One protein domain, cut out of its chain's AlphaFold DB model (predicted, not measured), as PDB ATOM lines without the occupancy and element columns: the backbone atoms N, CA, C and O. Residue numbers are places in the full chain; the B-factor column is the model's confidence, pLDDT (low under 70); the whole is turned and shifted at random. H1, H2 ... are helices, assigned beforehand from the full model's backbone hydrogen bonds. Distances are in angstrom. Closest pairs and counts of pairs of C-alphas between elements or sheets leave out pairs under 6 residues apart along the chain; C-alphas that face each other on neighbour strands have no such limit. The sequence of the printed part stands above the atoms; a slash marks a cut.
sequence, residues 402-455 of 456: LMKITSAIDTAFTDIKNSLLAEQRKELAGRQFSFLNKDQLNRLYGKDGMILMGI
ATOM      1  N   LEU A 402     131.505 181.521 132.399       57.28
ATOM      2  CA  LEU A 402     130.617 181.129 133.493       57.28
ATOM      3  C   LEU A 402     129.151 181.076 133.048       57.28
ATOM      4  O   LEU A 402     128.444 180.141 133.412       57.28
ATOM      5  N   MET A 403     128.697 182.011 132.213       59.06
ATOM      6  CA  MET A 403     127.357 181.984 131.619       59.06
ATOM      7  C   MET A 403     127.184 180.821 130.640       59.06
ATOM      8  O   MET A 403     126.131 180.191 130.657       59.06
ATOM      9  N   LYS A 404     128.205 180.480 129.841       64.81
ATOM     10  CA  LYS A 404     128.194 179.274 128.990       64.81
ATOM     11  C   LYS A 404     128.160 177.991 129.816       64.81
ATOM     12  O   LYS A 404     127.403 177.089 129.482       64.81
ATOM     13  N   ILE A 405     128.950 177.907 130.890       65.38
ATOM     14  CA  ILE A 405     128.955 176.755 131.803       65.38
ATOM     15  C   ILE A 405     127.599 176.646 132.501       65.38
ATOM     16  O   ILE A 405     127.018 175.570 132.538       65.38
ATOM     17  N   THR A 406     127.050 177.758 132.990       69.69
ATOM     18  CA  THR A 406     125.732 177.789 133.642       69.69
ATOM     19  C   THR A 406     124.635 177.385 132.663       69.69
ATOM     20  O   THR A 406     123.811 176.540 132.992       69.69
ATOM     21  N   SER A 407     124.667 177.892 131.427       72.50
ATOM     22  CA  SER A 407     123.702 177.496 130.402       72.50
ATOM     23  C   SER A 407     123.867 176.036 129.983       72.50
ATOM     24  O   SER A 407     122.870 175.371 129.736       72.50
ATOM     25  N   ALA A 408     125.099 175.522 129.924       73.06
ATOM     26  CA  ALA A 408     125.387 174.115 129.636       73.06
ATOM     27  C   ALA A 408     124.916 173.188 130.771       73.06
ATOM     28  O   ALA A 408     124.418 172.090 130.534       73.06
ATOM     29  N   ILE A 409     125.028 173.639 132.021       76.31
ATOM     30  CA  ILE A 409     124.479 172.941 133.183       76.31
ATOM     31  C   ILE A 409     122.947 172.942 133.115       76.31
ATOM     32  O   ILE A 409     122.331 171.890 133.282       76.31
ATOM     33  N   ASP A 410     122.325 174.084 132.824       77.88
ATOM     34  CA  ASP A 410     120.870 174.190 132.698       77.88
ATOM     35  C   ASP A 410     120.331 173.308 131.567       77.88
ATOM     36  O   ASP A 410     119.338 172.603 131.772       77.88
ATOM     37  N   THR A 411     120.998 173.267 130.408       82.56
ATOM     38  CA  THR A 411     120.614 172.361 129.318       82.56
ATOM     39  C   THR A 411     120.745 170.901 129.747       82.56
ATOM     40  O   THR A 411     119.780 170.150 129.597       82.56
ATOM     41  N   ALA A 412     121.847 170.517 130.401       80.12
ATOM     42  CA  ALA A 412     122.030 169.167 130.944       80.12
ATOM     43  C   ALA A 412     120.910 168.771 131.924       80.12
ATOM     44  O   ALA A 412     120.348 167.675 131.845       80.12
ATOM     45  N   PHE A 413     120.542 169.674 132.838       82.25
ATOM     46  CA  PHE A 413     119.454 169.440 133.787       82.25
ATOM     47  C   PHE A 413     118.090 169.375 133.100       82.25
ATOM     48  O   PHE A 413     117.250 168.561 133.497       82.25
ATOM     49  N   THR A 414     117.854 170.182 132.063       85.56
ATOM     50  CA  THR A 414     116.613 170.109 131.281       85.56
ATOM     51  C   THR A 414     116.504 168.800 130.502       85.56
ATOM     52  O   THR A 414     115.440 168.179 130.518       85.56
ATOM     53  N   ASP A 415     117.600 168.310 129.927       85.19
ATOM     54  CA  ASP A 415     117.644 167.038 129.205       85.19
ATOM     55  C   ASP A 415     117.382 165.854 130.136       85.19
ATOM     56  O   ASP A 415     116.591 164.959 129.814       85.19
ATOM     57  N   ILE A 416     117.955 165.879 131.342       85.75
ATOM     58  CA  ILE A 416     117.676 164.860 132.358       85.75
ATOM     59  C   ILE A 416     116.222 164.929 132.797       85.75
ATOM     60  O   ILE A 416     115.549 163.898 132.814       85.75
ATOM     61  N   LYS A 417     115.709 166.126 133.091       84.81
ATOM     62  CA  LYS A 417     114.306 166.330 133.470       84.81
ATOM     63  C   LYS A 417     113.351 165.774 132.412       84.81
ATOM     64  O   LYS A 417     112.348 165.149 132.760       84.81
ATOM     65  N   ASN A 418     113.679 165.954 131.136       87.50
ATOM     66  CA  ASN A 418     112.900 165.415 130.027       87.50
ATOM     67  C   ASN A 418     112.985 163.885 129.960       87.50
ATOM     68  O   ASN A 418     111.967 163.237 129.717       87.50
ATOM     69  N   SER A 419     114.146 163.305 130.276       88.19
ATOM     70  CA  SER A 419     114.362 161.854 130.310       88.19
ATOM     71  C   SER A 419     113.732 161.120 131.508       88.19
ATOM     72  O   SER A 419     113.722 159.890 131.508       88.19
ATOM     73  N   LEU A 420     113.222 161.831 132.526       89.50
ATOM     74  CA  LEU A 420     112.620 161.223 133.724       89.50
ATOM     75  C   LEU A 420     111.318 160.477 133.404       89.50
ATOM     76  O   LEU A 420     110.402 161.051 132.801       89.50
ATOM     77  N   LEU A 421     111.199 159.248 133.914       90.75
ATOM     78  CA  LEU A 421     109.979 158.440 133.853       90.75
ATOM     79  C   LEU A 421     108.847 159.051 134.695       90.75
ATOM     80  O   LEU A 421     109.082 159.796 135.647       90.75
ATOM     81  N   ALA A 422     107.597 158.707 134.376       89.62
ATOM     82  CA  ALA A 422     106.419 159.243 135.067       89.62
ATOM     83  C   ALA A 422     106.429 158.967 136.584       89.62
ATOM     84  O   ALA A 422     106.011 159.818 137.369       89.62
ATOM     85  N   GLU A 423     106.952 157.812 137.001       87.19
ATOM     86  CA  GLU A 423     107.126 157.455 138.414       87.19
ATOM     87  C   GLU A 423     108.186 158.328 139.092       87.19
ATOM     88  O   GLU A 423     107.911 158.927 140.129       87.19
ATOM     89  N   GLN A 424     109.345 158.519 138.453       89.19
ATOM     90  CA  GLN A 424     110.404 159.402 138.951       89.19
ATOM     91  C   GLN A 424     109.931 160.858 139.050       89.19
ATOM     92  O   GLN A 424     110.289 161.555 139.991       89.19
ATOM     93  N   ARG A 425     109.087 161.332 138.122       88.88
ATOM     94  CA  ARG A 425     108.492 162.680 138.189       88.88
ATOM     95  C   ARG A 425     107.536 162.826 139.372       88.88
ATOM     96  O   ARG A 425     107.535 163.873 140.019       88.88
ATOM     97  N   LYS A 426     106.746 161.791 139.674       88.88
ATOM     98  CA  LYS A 426     105.887 161.759 140.870       88.88
ATOM     99  C   LYS A 426     106.721 161.733 142.151       88.88
ATOM    100  O   LYS A 426     106.401 162.459 143.089       88.88
ATOM    101  N   GLU A 427     107.811 160.967 142.179       86.50
ATOM    102  CA  GLU A 427     108.746 160.971 143.307       86.50
ATOM    103  C   GLU A 427     109.449 162.316 143.470       86.50
ATOM    104  O   GLU A 427     109.508 162.831 144.582       86.50
ATOM    105  N   LEU A 428     109.894 162.941 142.381       86.31
ATOM    106  CA  LEU A 428     110.520 164.259 142.409       86.31
ATOM    107  C   LEU A 428     109.545 165.327 142.926       86.31
ATOM    108  O   LEU A 428     109.931 166.174 143.727       86.31
ATOM    109  N   ALA A 429     108.272 165.265 142.527       84.94
ATOM    110  CA  ALA A 429     107.237 166.177 143.013       84.94
ATOM    111  C   ALA A 429     106.894 165.959 144.498       84.94
ATOM    112  O   ALA A 429     106.632 166.925 145.212       84.94
ATOM    113  N   GLY A 430     106.901 164.709 144.974       87.75
ATOM    114  CA  GLY A 430     106.557 164.376 146.359       87.75
ATOM    115  C   GLY A 430     107.721 164.496 147.349       87.75
ATOM    116  O   GLY A 430     107.540 164.974 148.466       87.75
ATOM    117  N   ARG A 431     108.917 164.053 146.955       81.50
ATOM    118  CA  ARG A 431     110.101 163.896 147.817       81.50
ATOM    119  C   ARG A 431     111.225 164.882 147.497       81.50
ATOM    120  O   ARG A 431     112.203 164.902 148.230       81.50
ATOM    121  N   GLN A 432     111.093 165.701 146.449       78.44
ATOM    122  CA  GLN A 432     112.111 166.648 145.956       78.44
ATOM    123  C   GLN A 432     113.387 166.006 145.387       78.44
ATOM    124  O   GLN A 432     114.265 166.714 144.904       78.44
ATOM    125  N   PHE A 433     113.487 164.677 145.393       79.50
ATOM    126  CA  PHE A 433     114.568 163.923 144.769       79.50
ATOM    127  C   PHE A 433     114.004 162.660 144.111       79.50
ATOM    128  O   PHE A 433     112.988 162.120 144.545       79.50
ATOM    129  N   SER A 434     114.681 162.188 143.069       85.62
ATOM    130  CA  SER A 434     114.401 160.912 142.409       85.62
ATOM    131  C   SER A 434     115.719 160.265 142.006       85.62
ATOM    132  O   SER A 434     116.640 160.965 141.581       85.62
ATOM    133  N   PHE A 435     115.817 158.942 142.110       88.06
ATOM    134  CA  PHE A 435     117.005 158.227 141.649       88.06
ATOM    135  C   PHE A 435     117.012 158.125 140.124       88.06
ATOM    136  O   PHE A 435     115.998 157.785 139.516       88.06
ATOM    137  N   LEU A 436     118.158 158.435 139.518       86.75
ATOM    138  CA  LEU A 436     118.367 158.357 138.075       86.75
ATOM    139  C   LEU A 436     118.771 156.936 137.661       86.75
ATOM    140  O   LEU A 436     119.513 156.256 138.369       86.75
ATOM    141  N   ASN A 437     118.316 156.516 136.483       89.06
ATOM    142  CA  ASN A 437     118.707 155.252 135.866       89.06
ATOM    143  C   ASN A 437     120.143 155.316 135.344       89.06
ATOM    144  O   ASN A 437     120.659 156.393 135.048       89.06
ATOM    145  N   LYS A 438     120.765 154.148 135.144       85.50
ATOM    146  CA  LYS A 438     122.138 154.029 134.628       85.50
ATOM    147  C   LYS A 438     122.355 154.833 133.339       85.50
ATOM    148  O   LYS A 438     123.347 155.544 133.232       85.50
ATOM    149  N   ASP A 439     121.396 154.802 132.416       83.56
ATOM    150  CA  ASP A 439     121.488 155.527 131.142       83.56
ATOM    151  C   ASP A 439     121.359 157.049 131.310       83.56
ATOM    152  O   ASP A 439     122.035 157.809 130.622       83.56
ATOM    153  N   GLN A 440     120.541 157.509 132.264       84.94
ATOM    154  CA  GLN A 440     120.411 158.930 132.614       84.94
ATOM    155  C   GLN A 440     121.676 159.433 133.330       84.94
ATOM    156  O   GLN A 440     122.132 160.548 133.092       84.94
ATOM    157  N   LEU A 441     122.279 158.584 134.166       83.38
ATOM    158  CA  LEU A 441     123.518 158.874 134.885       83.38
ATOM    159  C   LEU A 441     124.719 158.946 133.931       83.38
ATOM    160  O   LEU A 441     125.556 159.837 134.057       83.38
ATOM    161  N   ASN A 442     124.763 158.062 132.929       82.56
ATOM    162  CA  ASN A 442     125.773 158.071 131.871       82.56
ATOM    163  C   ASN A 442     125.694 159.325 130.985       82.56
ATOM    164  O   ASN A 442     126.711 159.741 130.446       82.56
ATOM    165  N   ARG A 443     124.533 159.979 130.859       77.31
ATOM    166  CA  ARG A 443     124.429 161.276 130.161       77.31
ATOM    167  C   ARG A 443     125.017 162.436 130.969       77.31
ATOM    168  O   ARG A 443     125.443 163.425 130.387       77.31
ATOM    169  N   LEU A 444     125.054 162.314 132.296       77.44
ATOM    170  CA  LEU A 444     125.592 163.346 133.185       77.44
ATOM    171  C   LEU A 444     127.099 163.161 133.451       77.44
ATOM    172  O   LEU A 444     127.848 164.136 133.449       77.44
ATOM    173  N   TYR A 445     127.534 161.908 133.643       75.19
ATOM    174  CA  TYR A 445     128.893 161.535 134.068       75.19
ATOM    175  C   TYR A 445     129.641 160.600 133.099       75.19
ATOM    176  O   TYR A 445     130.748 160.164 133.412       75.19
ATOM    177  N   GLY A 446     129.047 160.220 131.965       71.88
ATOM    178  CA  GLY A 446     129.693 159.345 130.983       71.88
ATOM    179  C   GLY A 446     130.795 160.047 130.189       71.88
ATOM    180  O   GLY A 446     131.117 161.203 130.437       71.88
ATOM    181  N   LYS A 447     131.367 159.343 129.204       64.56
ATOM    182  CA  LYS A 447     132.476 159.850 128.370       64.56
ATOM    183  C   LYS A 447     132.123 161.135 127.603       64.56
ATOM    184  O   LYS A 447     133.001 161.961 127.398       64.56
ATOM    185  N   ASP A 448     130.839 161.320 127.295       59.72
ATOM    186  CA  ASP A 448     130.281 162.522 126.661       59.72
ATOM    187  C   ASP A 448     129.531 163.425 127.670       59.72
ATOM    188  O   ASP A 448     128.787 164.329 127.293       59.72
ATOM    189  N   GLY A 449     129.667 163.151 128.973       57.97
ATOM    190  CA  GLY A 449     128.938 163.816 130.050       57.97
ATOM    191  C   GLY A 449     129.528 165.180 130.411       57.97
ATOM    192  O   GLY A 449     130.708 165.304 130.743       57.97
ATOM    193  N   MET A 450     128.682 166.214 130.403       56.41
ATOM    194  CA  MET A 450     129.103 167.613 130.565       56.41
ATOM    195  C   MET A 450     129.764 167.945 131.914       56.41
ATOM    196  O   MET A 450     130.555 168.883 131.976       56.41
ATOM    197  N   ILE A 451     129.506 167.188 132.990       56.59
ATOM    198  CA  ILE A 451     130.111 167.482 134.306       56.59
ATOM    199  C   ILE A 451     131.618 167.173 134.323       56.59
ATOM    200  O   ILE A 451     132.365 167.840 135.033       56.59
ATOM    201  N   LEU A 452     132.085 166.214 133.516       44.53
ATOM    202  CA  LEU A 452     133.514 165.890 133.414       44.53
ATOM    203  C   LEU A 452     134.270 166.887 132.520       44.53
ATOM    204  O   LEU A 452     135.421 167.200 132.804       44.53
ATOM    205  N   MET A 453     133.600 167.445 131.506       42.97
ATOM    206  CA  MET A 453     134.156 168.469 130.607       42.97
ATOM    207  C   MET A 453     134.272 169.867 131.237       42.97
ATOM    208  O   MET A 453     134.976 170.709 130.699       42.97
ATOM    209  N   GLY A 454     133.572 170.141 132.345       41.75
ATOM    210  CA  GLY A 454     133.649 171.422 133.064       41.75
ATOM    211  C   GLY A 454     134.584 171.429 134.282       41.75
ATOM    212  O   GLY A 454     134.684 172.455 134.953       41.75
ATOM    213  N   ILE A 455     135.204 170.289 134.617       40.47
ATOM    214  CA  ILE A 455     136.114 170.127 135.772       40.47
ATOM    215  C   ILE A 455     137.573 169.873 135.324       40.47
ATOM    216  O   ILE A 455     138.488 169.968 136.144       40.47
TER     217      ILE A 455
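AT A GLANCE: This is residues 402 to 455 of the 456 residues of an uncharacterized protein of Ancylostoma caninum (UniProt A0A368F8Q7). The long helix H1 makes one side of a U; H2 stands at the turn, and H3 and short H4 fold back along H1. The 54 printed residues, with four named helices in that order and no named strand, are all helix in class. The whole is only just compact, close to loose: radius of gyration of the C-alphas 12.0 A, spans 32 by 23 by 15 A.

HOW THE PARTS SIT: Start at H1, residues 402 to 419: its residues 412 to 419 alone touch H3, residues 438 to 445, at a shallow tilt of 3 degrees, opposite ways; the closest C-alphas, of Ile 416 and Gln 440, are 6.5 A apart. Its residues 408 to 412 alone touch H4, residues 450 to 453, closest at the C-alphas of Ala 412 and Met 450, 7.3 A. H2, residues 422 to 431, is near H1. Every O i to N i+4 pair is within hydrogen-bond range in H1 and H2; H3 has 3 of 4, and H4 is too short for such a pair.

IN THESE COORDINATES: Find C-alpha 402 at (130.617, 181.129, 133.493); H1 runs 25.4 A. H2 spans 14.1 A, H3 10.1 A, and H4 5.1 A to C-alpha 453 at (134.156, 168.469, 130.607).

THE WHOLE: The printed part has no cut and no long link; pLDDT is under 70 at residues 402 to 406 and 447 to 455.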